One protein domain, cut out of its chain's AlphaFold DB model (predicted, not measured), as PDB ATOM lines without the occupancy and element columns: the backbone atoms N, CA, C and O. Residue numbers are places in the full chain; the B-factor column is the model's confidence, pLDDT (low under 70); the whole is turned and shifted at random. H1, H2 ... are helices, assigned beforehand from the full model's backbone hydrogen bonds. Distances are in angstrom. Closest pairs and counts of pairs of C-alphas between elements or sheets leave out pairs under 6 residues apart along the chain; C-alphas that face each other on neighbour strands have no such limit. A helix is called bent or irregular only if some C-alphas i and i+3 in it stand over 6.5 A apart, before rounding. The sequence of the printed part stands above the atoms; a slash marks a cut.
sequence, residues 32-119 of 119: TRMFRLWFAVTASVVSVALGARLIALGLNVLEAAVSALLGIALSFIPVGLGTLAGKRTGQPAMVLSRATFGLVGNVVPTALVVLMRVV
ATOM      1  N   THR A  32     -30.904  -0.461   9.329       87.88
ATOM      2  CA  THR A  32     -29.772   0.302   9.884       87.88
ATOM      3  C   THR A  32     -29.676   1.720   9.317       87.88
ATOM      4  O   THR A  32     -29.263   2.635  10.027       87.88
ATOM      5  N   ARG A  33     -30.084   1.933   8.058       89.06
ATOM      6  CA  ARG A  33     -30.103   3.263   7.435       89.06
ATOM      7  C   ARG A  33     -31.207   4.121   8.041       89.06
ATOM      8  O   ARG A  33     -30.961   5.278   8.358       89.06
ATOM      9  N   MET A  34     -32.387   3.534   8.245       88.06
ATOM     10  CA  MET A  34     -33.508   4.205   8.907       88.06
ATOM     11  C   MET A  34     -33.204   4.513  10.370       88.06
ATOM     12  O   MET A  34     -33.489   5.619  10.804       88.06
ATOM     13  N   PHE A  35     -32.564   3.592  11.100       88.31
ATOM     14  CA  PHE A  35     -32.122   3.831  12.477       88.31
ATOM     15  C   PHE A  35     -31.173   5.028  12.564       88.31
ATOM     16  O   PHE A  35     -31.405   5.931  13.358       88.31
ATOM     17  N   ARG A  36     -30.141   5.076  11.711       89.75
ATOM     18  CA  ARG A  36     -29.198   6.206  11.678       89.75
ATOM     19  C   ARG A  36     -29.888   7.516  11.316       89.75
ATOM     20  O   ARG A  36     -29.599   8.529  11.938       89.75
ATOM     21  N   LEU A  37     -30.797   7.487  10.339       91.88
ATOM     22  CA  LEU A  37     -31.571   8.661   9.942       91.88
ATOM     23  C   LEU A  37     -32.414   9.177  11.114       91.88
ATOM     24  O   LEU A  37     -32.319  10.350  11.445       91.88
ATOM     25  N   TRP A  38     -33.169   8.293  11.770       88.75
ATOM     26  CA  TRP A  38     -33.997   8.625  12.931       88.75
ATOM     27  C   TRP A  38     -33.181   9.126  14.118       88.75
ATOM     28  O   TRP A  38     -33.562  10.098  14.764       88.75
ATOM     29  N   PHE A  39     -32.050   8.483  14.399       89.81
ATOM     30  CA  PHE A  39     -31.153   8.915  15.460       89.81
ATOM     31  C   PHE A  39     -30.607  10.318  15.181       89.81
ATOM     32  O   PHE A  39     -30.632  11.159  16.071       89.81
ATOM     33  N   ALA A  40     -30.184  10.598  13.944       90.81
ATOM     34  CA  ALA A  40     -29.612  11.888  13.569       90.81
ATOM     35  C   ALA A  40     -30.583  13.067  13.747       90.81
ATOM     36  O   ALA A  40     -30.145  14.137  14.155       90.81
ATOM     37  N   VAL A  41     -31.881  12.889  13.467       90.06
ATOM     38  CA  VAL A  41     -32.877  13.966  13.659       90.06
ATOM     39  C   VAL A  41     -33.402  14.076  15.090       90.06
ATOM     40  O   VAL A  41     -33.850  15.149  15.482       90.06
ATOM     41  N   THR A  42     -33.350  13.001  15.878       89.62
ATOM     42  CA  THR A  42     -33.876  13.001  17.253       89.62
ATOM     43  C   THR A  42     -32.811  13.337  18.294       89.62
ATOM     44  O   THR A  42     -33.144  13.864  19.353       89.62
ATOM     45  N   ALA A  43     -31.532  13.066  18.019       89.44
ATOM     46  CA  ALA A  43     -30.430  13.390  18.918       89.44
ATOM     47  C   ALA A  43     -30.283  14.915  19.059       89.44
ATOM     48  O   ALA A  43     -29.659  15.583  18.239       89.44
ATOM     49  N   SER A  44     -30.879  15.469  20.112       93.06
ATOM     50  CA  SER A  44     -30.911  16.904  20.384       93.06
ATOM     51  C   SER A  44     -30.701  17.190  21.872       93.06
ATOM     52  O   SER A  44     -30.864  16.314  22.725       93.06
ATOM     53  N   VAL A  45     -30.379  18.445  22.201       92.94
ATOM     54  CA  VAL A  45     -30.239  18.907  23.595       92.94
ATOM     55  C   VAL A  45     -31.531  18.685  24.389       92.94
ATOM     56  O   VAL A  45     -31.475  18.361  25.573       92.94
ATOM     57  N   VAL A  46     -32.693  18.780  23.734       92.62
ATOM     58  CA  VAL A  46     -34.003  18.532  24.357       92.62
ATOM     59  C   VAL A  46     -34.097  17.102  24.889       92.62
ATOM     60  O   VAL A  46     -34.567  16.895  26.006       92.62
ATOM     61  N   SER A  47     -33.599  16.113  24.143       89.06
ATOM     62  CA  SER A  47     -33.587  14.711  24.581       89.06
ATOM     63  C   SER A  47     -32.722  14.507  25.824       89.06
ATOM     64  O   SER A  47     -33.120  13.791  26.742       89.06
ATOM     65  N   VAL A  48     -31.564  15.174  25.884       90.88
ATOM     66  CA  VAL A  48     -30.675  15.131  27.056       90.88
ATOM     67  C   VAL A  48     -31.333  15.809  28.257       90.88
ATOM     68  O   VAL A  48     -31.329  15.251  29.352       90.88
ATOM     69  N   ALA A  49     -31.954  16.974  28.054       93.12
ATOM     70  CA  ALA A  49     -32.662  17.702  29.103       93.12
ATOM     71  C   ALA A  49     -33.834  16.893  29.681       93.12
ATOM     72  O   ALA A  49     -34.024  16.866  30.896       93.12
ATOM     73  N   LEU A  50     -34.588  16.182  28.835       91.00
ATOM     74  CA  LEU A  50     -35.666  15.301  29.281       91.00
ATOM     75  C   LEU A  50     -35.129  14.122  30.107       91.00
ATOM     76  O   LEU A  50     -35.695  13.797  31.149       91.00
ATOM     77  N   GLY A  51     -34.006  13.526  29.694       90.12
ATOM     78  CA  GLY A  51     -33.322  12.489  30.471       90.12
ATOM     79  C   GLY A  51     -32.840  12.997  31.834       90.12
ATOM     80  O   GLY A  51     -33.098  12.372  32.860       90.12
ATOM     81  N   ALA A  52     -32.219  14.179  31.868       91.25
ATOM     82  CA  ALA A  52     -31.810  14.829  33.111       91.25
ATOM     83  C   ALA A  52     -33.012  15.141  34.017       91.25
ATOM     84  O   ALA A  52     -32.919  15.007  35.237       91.25
ATOM     85  N   ARG A  53     -34.166  15.496  33.434       91.94
ATOM     86  CA  ARG A  53     -35.399  15.730  34.190       91.94
ATOM     87  C   ARG A  53     -35.898  14.467  34.887       91.94
ATOM     88  O   ARG A  53     -36.374  14.582  36.009       91.94
ATOM     89  N   LEU A  54     -35.763  13.289  34.273       90.38
ATOM     90  CA  LEU A  54     -36.116  12.015  34.915       90.38
ATOM     91  C   LEU A  54     -35.246  11.746  36.147       90.38
ATOM     92  O   LEU A  54     -35.767  11.383  37.195       90.38
ATOM     93  N   ILE A  55     -33.940  11.999  36.050       92.00
ATOM     94  CA  ILE A  55     -33.018  11.852  37.186       92.00
ATOM     95  C   ILE A  55     -33.350  12.877  38.281       92.00
ATOM     96  O   ILE A  55     -33.370  12.546  39.463       92.00
ATOM     97  N   ALA A  56     -33.690  14.112  37.900       90.56
ATOM     98  CA  ALA A  56     -34.097  15.157  38.841       90.56
ATOM     99  C   ALA A  56     -35.397  14.834  39.606       90.56
ATOM    100  O   ALA A  56     -35.657  15.446  40.638       90.56
ATOM    101  N   LEU A  57     -36.206  13.880  39.130       90.62
ATOM    102  CA  LEU A  57     -37.372  13.354  39.850       90.62
ATOM    103  C   LEU A  57     -37.000  12.288  40.899       90.62
ATOM    104  O   LEU A  57     -37.886  11.767  41.569       90.62
ATOM    105  N   GLY A  58     -35.709  11.980  41.059       89.38
ATOM    106  CA  GLY A  58     -35.195  11.024  42.040       89.38
ATOM    107  C   GLY A  58     -34.951   9.616  41.495       89.38
ATOM    108  O   GLY A  58     -34.627   8.730  42.279       89.38
ATOM    109  N   LEU A  59     -35.090   9.393  40.181       90.31
ATOM    110  CA  LEU A  59     -34.811   8.091  39.567       90.31
ATOM    111  C   LEU A  59     -33.304   7.853  39.453       90.31
ATOM    112  O   LEU A  59     -32.542   8.747  39.073       90.31
ATOM    113  N   ASN A  60     -32.885   6.608  39.678       93.00
ATOM    114  CA  ASN A  60     -31.531   6.189  39.332       93.00
ATOM    115  C   ASN A  60     -31.325   6.243  37.803       93.00
ATOM    116  O   ASN A  60     -32.271   6.103  37.027       93.00
ATOM    117  N   VAL A  61     -30.079   6.384  37.343       90.25
ATOM    118  CA  VAL A  61     -29.732   6.474  35.910       90.25
ATOM    119  C   VAL A  61     -30.274   5.277  35.124       90.25
ATOM    120  O   VAL A  61     -30.796   5.441  34.022       90.25
ATOM    121  N   LEU A  62     -30.186   4.076  35.703       93.69
ATOM    122  CA  LEU A  62     -30.680   2.858  35.064       93.69
ATOM    123  C   LEU A  62     -32.212   2.843  34.964       93.69
ATOM    124  O   LEU A  62     -32.751   2.473  33.927       93.69
ATOM    125  N   GLU A  63     -32.911   3.290  36.007       93.00
ATOM    126  CA  GLU A  63     -34.375   3.378  36.020       93.00
ATOM    127  C   GLU A  63     -34.864   4.425  35.023       93.00
ATOM    128  O   GLU A  63     -35.732   4.134  34.205       93.00
ATOM    129  N   ALA A  64     -34.246   5.609  35.014       92.56
ATOM    130  CA  ALA A  64     -34.541   6.663  34.052       92.56
ATOM    131  C   ALA A  64     -34.334   6.179  32.607       92.56
ATOM    132  O   ALA A  64     -35.178   6.430  31.744       92.56
ATOM    133  N   ALA A  65     -33.250   5.439  32.344       92.06
ATOM    134  CA  ALA A  65     -32.990   4.850  31.035       92.06
ATOM    135  C   ALA A  65     -34.061   3.818  30.644       92.06
ATOM    136  O   ALA A  65     -34.575   3.869  29.527       92.06
ATOM    137  N   VAL A  66     -34.442   2.917  31.553       94.75
ATOM    138  CA  VAL A  66     -35.478   1.903  31.297       94.75
ATOM    139  C   VAL A  66     -36.847   2.552  31.071       94.75
ATOM    140  O   VAL A  66     -37.524   2.209  30.103       94.75
ATOM    141  N   SER A  67     -37.246   3.525  31.894       93.62
ATOM    142  CA  SER A  67     -38.501   4.266  31.719       93.62
ATOM    143  C   SER A  67     -38.537   5.026  30.392       93.62
ATOM    144  O   SER A  67     -39.550   4.983  29.692       93.62
ATOM    145  N   ALA A  68     -37.432   5.673  30.005       91.25
ATOM    146  CA  ALA A  68     -37.322   6.343  28.712       91.25
ATOM    147  C   ALA A  68     -37.447   5.346  27.550       91.25
ATOM    148  O   ALA A  68     -38.220   5.579  26.621       91.25
ATOM    149  N   LEU A  69     -36.746   4.210  27.616       92.56
ATOM    150  CA  LEU A  69     -36.826   3.157  26.600       92.56
ATOM    151  C   LEU A  69     -38.239   2.574  26.480       92.56
ATOM    152  O   LEU A  69     -38.712   2.369  25.363       92.56
ATOM    153  N   LEU A  70     -38.934   2.357  27.598       95.44
ATOM    154  CA  LEU A  70     -40.323   1.893  27.608       95.44
ATOM    155  C   LEU A  70     -41.269   2.911  26.967       95.44
ATOM    156  O   LEU A  70     -42.071   2.543  26.109       95.44
ATOM    157  N   GLY A  71     -41.151   4.191  27.329       92.62
ATOM    158  CA  GLY A  71     -41.955   5.256  26.726       92.62
ATOM    159  C   GLY A  71     -41.735   5.361  25.215       92.62
ATOM    160  O   GLY A  71     -42.693   5.473  24.445       92.62
ATOM    161  N   ILE A  72     -40.480   5.244  24.777       91.44
ATOM    162  CA  ILE A  72     -40.120   5.212  23.359       91.44
ATOM    163  C   ILE A  72     -40.747   3.986  22.679       91.44
ATOM    164  O   ILE A  72     -41.437   4.138  21.672       91.44
ATOM    165  N   ALA A  73     -40.573   2.784  23.234       93.19
ATOM    166  CA  ALA A  73     -41.107   1.545  22.667       93.19
ATOM    167  C   ALA A  73     -42.635   1.587  22.496       93.19
ATOM    168  O   ALA A  73     -43.145   1.219  21.437       93.19
ATOM    169  N   LEU A  74     -43.357   2.102  23.495       95.12
ATOM    170  CA  LEU A  74     -44.808   2.294  23.428       95.12
ATOM    171  C   LEU A  74     -45.202   3.304  22.341       95.12
ATOM    172  O   LEU A  74     -46.137   3.063  21.576       95.12
ATOM    173  N   SER A  75     -44.450   4.398  22.211       91.56
ATOM    174  CA  SER A  75     -44.690   5.428  21.191       91.56
ATOM    175  C   SER A  75     -44.480   4.910  19.763       91.56
ATOM    176  O   SER A  75     -45.127   5.376  18.825       91.56
ATOM    177  N   PHE A  76     -43.610   3.914  19.580       90.19
ATOM    178  CA  PHE A  76     -43.353   3.315  18.272       90.19
ATOM    179  C   PHE A  76     -44.458   2.365  17.788       90.19
ATOM    180  O   PHE A  76     -44.449   2.011  16.610       90.19
ATOM    181  N   ILE A  77     -45.439   1.991  18.618       92.69
ATOM    182  CA  ILE A  77     -46.570   1.139  18.204       92.69
ATOM    183  C   ILE A  77     -47.375   1.775  17.051       92.69
ATOM    184  O   ILE A  77     -47.434   1.176  15.971       92.69
ATOM    185  N   PRO A  78     -47.957   2.986  17.196       89.62
ATOM    186  CA  PRO A  78     -48.683   3.633  16.099       89.62
ATOM    187  C   PRO A  78     -47.779   3.933  14.896       89.62
ATOM    188  O   PRO A  78     -48.201   3.772  13.749       89.62
ATOM    189  N   VAL A  79     -46.514   4.295  15.137       88.50
ATOM    190  CA  VAL A  79     -45.521   4.529  14.075       88.50
ATOM    191  C   VAL A  79     -45.287   3.255  13.259       88.50
ATOM    192  O   VAL A  79     -45.254   3.298  12.028       88.50
ATOM    193  N   GLY A  80     -45.161   2.107  13.922       87.56
ATOM    194  CA  GLY A  80     -44.982   0.804  13.290       87.56
ATOM    195  C   GLY A  80     -46.184   0.404  12.436       87.56
ATOM    196  O   GLY A  80     -46.003  -0.021  11.291       87.56
ATOM    197  N   LEU A  81     -47.403   0.611  12.945       87.38
ATOM    198  CA  LEU A  81     -48.640   0.369  12.195       87.38
ATOM    199  C   LEU A  81     -48.714   1.241  10.933       87.38
ATOM    200  O   LEU A  81     -48.933   0.721   9.835       87.38
ATOM    201  N   GLY A  82     -48.439   2.544  11.058       84.88
ATOM    202  CA  GLY A  82     -48.397   3.463   9.916       84.88
ATOM    203  C   GLY A  82     -47.314   3.089   8.899       84.88
ATOM    204  O   GLY A  82     -47.554   3.077   7.689       84.88
ATOM    205  N   THR A  83     -46.141   2.676   9.381       84.25
ATOM    206  CA  THR A  83     -45.036   2.217   8.526       84.25
ATOM    207  C   THR A  83     -45.416   0.954   7.751       84.25
ATOM    208  O   THR A  83     -45.024   0.801   6.595       84.25
ATOM    209  N   LEU A  84     -46.193   0.036   8.336       84.38
ATOM    210  CA  LEU A  84     -46.654  -1.167   7.640       84.38
ATOM    211  C   LEU A  84     -47.613  -0.830   6.490       84.38
ATOM    212  O   LEU A  84     -47.469  -1.384   5.397       84.38
ATOM    213  N   ALA A  85     -48.536   0.109   6.711       81.50
ATOM    214  CA  ALA A  85     -49.443   0.602   5.677       81.50
ATOM    215  C   ALA A  85     -48.681   1.300   4.531       81.50
ATOM    216  O   ALA A  85     -48.934   1.019   3.355       81.50
ATOM    217  N   GLY A  86     -47.674   2.118   4.860       76.25
ATOM    218  CA  GLY A  86     -46.797   2.765   3.878       76.25
ATOM    219  C   GLY A  86     -45.919   1.782   3.094       76.25
ATOM    220  O   GLY A  86     -45.802   1.895   1.877       76.25
ATOM    221  N   LYS A  87     -45.357   0.752   3.747       78.62
ATOM    222  CA  LYS A  87     -44.554  -0.289   3.071       78.62
ATOM    223  C   LYS A  87     -45.361  -1.092   2.047       78.62
ATOM    224  O   LYS A  87     -44.809  -1.478   1.017       78.62
ATOM    225  N   ARG A  88     -46.640  -1.371   2.329       78.94
ATOM    226  CA  ARG A  88     -47.518  -2.136   1.426       78.94
ATOM    227  C   ARG A  88     -47.944  -1.310   0.216       78.94
ATOM    228  O   ARG A  88     -47.834  -1.787  -0.906       78.94
ATOM    229  N   THR A  89     -48.385  -0.078   0.447       78.56
ATOM    230  CA  THR A  89     -48.923   0.790  -0.610       78.56
ATOM    231  C   THR A  89     -47.833   1.479  -1.425       78.56
ATOM    232  O   THR A  89     -48.042   1.751  -2.600       78.56
ATOM    233  N   GLY A  90     -46.667   1.761  -0.832       74.44
ATOM    234  CA  GLY A  90     -45.607   2.549  -1.468       74.44
ATOM    235  C   GLY A  90     -46.024   3.986  -1.790       74.44
ATOM    236  O   GLY A  90     -45.314   4.662  -2.530       74.44
ATOM    237  N   GLN A  91     -47.174   4.426  -1.271       81.25
ATOM    238  CA  GLN A  91     -47.764   5.728  -1.545       81.25
ATOM    239  C   GLN A  91     -47.225   6.799  -0.590       81.25
ATOM    240  O   GLN A  91     -46.907   6.494   0.565       81.25
ATOM    241  N   PRO A  92     -47.170   8.068  -1.030       79.38
ATOM    242  CA  PRO A  92     -46.868   9.186  -0.146       79.38
ATOM    243  C   PRO A  92     -47.847   9.256   1.031       79.38
ATOM    244  O   PRO A  92     -49.040   8.982   0.879       79.38
ATOM    245  N   ALA A  93     -47.365   9.694   2.197       79.50
ATOM    246  CA  ALA A  93     -48.161   9.744   3.427       79.50
ATOM    247  C   ALA A  93     -49.484  10.527   3.271       79.50
ATOM    248  O   ALA A  93     -50.502  10.100   3.805       79.50
ATOM    249  N   MET A  94     -49.495  11.612   2.481       76.12
ATOM    250  CA  MET A  94     -50.706  12.400   2.179       76.12
ATOM    251  C   MET A  94     -51.742  11.670   1.314       76.12
ATOM    252  O   MET A  94     -52.922  12.023   1.333       76.12
ATOM    253  N   VAL A  95     -51.317  10.701   0.501       78.69
ATOM    254  CA  VAL A  95     -52.240   9.866  -0.278       78.69
ATOM    255  C   VAL A  95     -52.785   8.764   0.627       78.69
ATOM    256  O   VAL A  95     -53.990   8.532   0.646       78.69
ATOM    257  N   LEU A  96     -51.923   8.170   1.459       79.06
ATOM    258  CA  LEU A  96     -52.308   7.144   2.425       79.06
ATOM    259  C   LEU A  96     -53.287   7.667   3.489       79.06
ATOM    260  O   LEU A  96     -54.208   6.950   3.872       79.06
ATOM    261  N   SER A  97     -53.154   8.920   3.933       79.06
ATOM    262  CA  SER A  97     -54.067   9.519   4.915       79.06
ATOM    263  C   SER A  97     -55.511   9.618   4.406       79.06
ATOM    264  O   SER A  97     -56.446   9.550   5.204       79.06
ATOM    265  N   ARG A  98     -55.724   9.656   3.081       82.69
ATOM    266  CA  ARG A  98     -57.067   9.584   2.476       82.69
ATOM    267  C   ARG A  98     -57.752   8.243   2.738       82.69
ATOM    268  O   ARG A  98     -58.975   8.201   2.761       82.69
ATOM    269  N   ALA A  99     -56.998   7.165   2.957       78.56
ATOM    270  CA  ALA A  99     -57.570   5.864   3.295       78.56
ATOM    271  C   ALA A  99     -58.120   5.824   4.733       78.56
ATOM    272  O   ALA A  99     -59.085   5.116   4.993       78.56
ATOM    273  N   THR A 100     -57.535   6.594   5.658       78.94
ATOM    274  CA  THR A 100     -57.973   6.658   7.065       78.94
ATOM    275  C   THR A 100     -59.052   7.715   7.294       78.94
ATOM    276  O   THR A 100     -60.001   7.465   8.029       78.94
ATOM    277  N   PHE A 101     -58.925   8.888   6.665       77.25
ATOM    278  CA  PHE A 101     -59.814  10.035   6.894       77.25
ATOM    279  C   PHE A 101     -60.836  10.272   5.766       77.25
ATOM    280  O   PHE A 101     -61.703  11.133   5.887       77.25
ATOM    281  N   GLY A 102     -60.752   9.535   4.656       81.06
ATOM    282  CA  GLY A 102     -61.566   9.771   3.460       81.06
ATOM    283  C   GLY A 102     -61.111  10.990   2.644       81.06
ATOM    284  O   GLY A 102     -60.194  11.714   3.023       81.06
ATOM    285  N   LEU A 103     -61.762  11.236   1.500       73.56
ATOM    286  CA  LEU A 103     -61.434  12.357   0.600       73.56
ATOM    287  C   LEU A 103     -61.683  13.730   1.244       73.56
ATOM    288  O   LEU A 103     -60.840  14.616   1.132       73.56
ATOM    289  N   VAL A 104     -62.814  13.889   1.942       74.25
ATOM    290  CA  VAL A 104     -63.203  15.152   2.596       74.25
ATOM    291  C   VAL A 104     -62.523  15.312   3.961       74.25
ATOM    292  O   VAL A 104     -62.046  16.394   4.286       74.25
ATOM    293  N   GLY A 105     -62.389  14.237   4.748       75.75
ATOM    294  CA  GLY A 105     -61.736  14.307   6.061       75.75
ATOM    295  C   GLY A 105     -60.218  14.513   5.989       75.75
ATOM    296  O   GLY A 105     -59.621  15.006   6.944       75.75
ATOM    297  N   ASN A 106     -59.584  14.242   4.840       81.69
ATOM    298  CA  ASN A 106     -58.159  14.519   4.629       81.69
ATOM    299  C   ASN A 106     -57.805  16.021   4.657       81.69
ATOM    300  O   ASN A 106     -56.623  16.372   4.677       81.69
ATOM    301  N   VAL A 107     -58.799  16.916   4.691       79.94
ATOM    302  CA  VAL A 107     -58.587  18.353   4.920       79.94
ATOM    303  C   VAL A 107     -57.926  18.602   6.278       79.94
ATOM    304  O   VAL A 107     -57.050  19.456   6.362       79.94
ATOM    305  N   VAL A 108     -58.251  17.817   7.311       82.06
ATOM    306  CA  VAL A 108     -57.691  17.982   8.664       82.06
ATOM    307  C   VAL A 108     -56.167  17.773   8.698       82.06
ATOM    308  O   VAL A 108     -55.457  18.708   9.073       82.06
ATOM    309  N   PRO A 109     -55.614  16.617   8.269       81.38
ATOM    310  CA  PRO A 109     -54.164  16.435   8.230       81.38
ATOM    311  C   PRO A 109     -53.482  17.397   7.247       81.38
ATOM    312  O   PRO A 109     -52.361  17.827   7.503       81.38
ATOM    313  N   THR A 110     -54.152  17.790   6.158       82.81
ATOM    314  CA  THR A 110     -53.595  18.758   5.198       82.81
ATOM    315  C   THR A 110     -53.449  20.148   5.823       82.81
ATOM    316  O   THR A 110     -52.375  20.740   5.747       82.81
ATOM    317  N   ALA A 111     -54.494  20.654   6.484       85.25
ATOM    318  CA  ALA A 111     -54.478  21.956   7.147       85.25
ATOM    319  C   ALA A 111     -53.451  22.001   8.285       85.25
ATOM    320  O   ALA A 111     -52.703  22.971   8.391       85.25
ATOM    321  N   LEU A 112     -53.357  20.932   9.081       86.50
ATOM    322  CA  LEU A 112     -52.366  20.826  10.153       86.50
ATOM    323  C   LEU A 112     -50.930  20.903   9.615       86.50
ATOM    324  O   LEU A 112     -50.108  21.630  10.167       86.50
ATOM    325  N   VAL A 113     -50.630  20.193   8.521       86.75
ATOM    326  CA  VAL A 113     -49.299  20.229   7.891       86.75
ATOM    327  C   VAL A 113     -48.983  21.615   7.327       86.75
ATOM    328  O   VAL A 113     -47.854  22.075   7.471       86.75
ATOM    329  N   VAL A 114     -49.956  22.289   6.706       87.94
ATOM    330  CA  VAL A 114     -49.773  23.662   6.202       87.94
ATOM    331  C   VAL A 114     -49.499  24.624   7.353       87.94
ATOM    332  O   VAL A 114     -48.551  25.396   7.275       87.94
ATOM    333  N   LEU A 115     -50.266  24.542   8.440       91.06
ATOM    334  CA  LEU A 115     -50.063  25.386   9.613       91.06
ATOM    335  C   LEU A 115     -48.669  25.179  10.222       91.06
ATOM    336  O   LEU A 115     -47.949  26.146  10.441       91.06
ATOM    337  N   MET A 116     -48.256  23.924  10.418       88.88
ATOM    338  CA  MET A 116     -46.929  23.580  10.943       88.88
ATOM    339  C   MET A 116     -45.781  24.004  10.010       88.88
ATOM    340  O   MET A 116     -44.656  24.158  10.460       88.88
ATOM    341  N   ARG A 117     -46.040  24.153   8.704       85.69
ATOM    342  CA  ARG A 117     -45.062  24.644   7.717       85.69
ATOM    343  C   ARG A 117     -44.890  26.161   7.739       85.69
ATOM    344  O   ARG A 117     -43.869  26.635   7.253       85.69
ATOM    345  N   VAL A 118     -45.911  26.891   8.180       88.12
ATOM    346  CA  VAL A 118     -45.955  28.361   8.159       88.12
ATOM    347  C   VAL A 118     -45.482  28.963   9.487       88.12
ATOM    348  O   VAL A 118     -44.990  30.089   9.484       88.12
ATOM    349  N   VAL A 119     -45.620  28.222  10.592       73.06
ATOM    350  CA  VAL A 119     -45.073  28.551  11.924       73.06
ATOM    351  C   VAL A 119     -43.615  28.117  12.023       73.06
ATOM    352  O   VAL A 119     -42.811  28.921  12.541       73.06
TER     353      VAL A 119
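Overview. This is residues 32 to 119 of the 119 residues of an uncharacterized protein of Cryobacterium sp. TMT2-10 (UniProt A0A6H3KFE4). One long bent helix, H3, is the spine of a loose, open frame: H2 folds back on arm H3a, H4 turns off the end of arm H3b, and H5 turns back from H4. Residues 32 to 49, with H1, stick out. The printed part has 88 residues with five named helices, H1 to H5 in order along the chain, and no named strand; its class is all helix, and it is loose, with a radius of gyration of the C-alphas of 17.3 A and spans of 49 by 31 by 21 A.

Along the chain. Find C-alpha 32 at (-29.772, 0.302, 9.884), beginning H1, residues 32 to 42; H2 is 45 to 56. H3, 61 to 89, one helix by its hydrogen bonds, is bent, C-alphas 75 and 78 being 6.7 A apart: H3a, 61 to 75, measures 21.0 A; H3b, 78 to 89, 17.0 A. H4, 93 to 105, is irregular, C-alphas 100 and 103 being 9.3 A apart. H5, 107 to 118, ends at (-45.955, 28.361, 8.159).

Arrangement. H1 and H2 meet only through their link. H2, with residues 51 to 55 alone, touches H3a at a steep tilt of 56 degrees; closest C-alphas, Leu 54 and Ala 64, 5.6 A. H3b touches H4, about perpendicular at 81 degrees; closest C-alphas, Gly 86 and Ala 93, 7.1 A. H4 and H5 are close but not clearly touching. H4 has 4 of 9 O i to N i+4 and 4 of 10 O i to N i+3 pairs within hydrogen-bond range.

Size, cuts and confidence. The farthest C-alphas, Asn 60 and Val 104, are 49.3 A apart; the printed part has no cut, and no printed residue is under 70 in pLDDT.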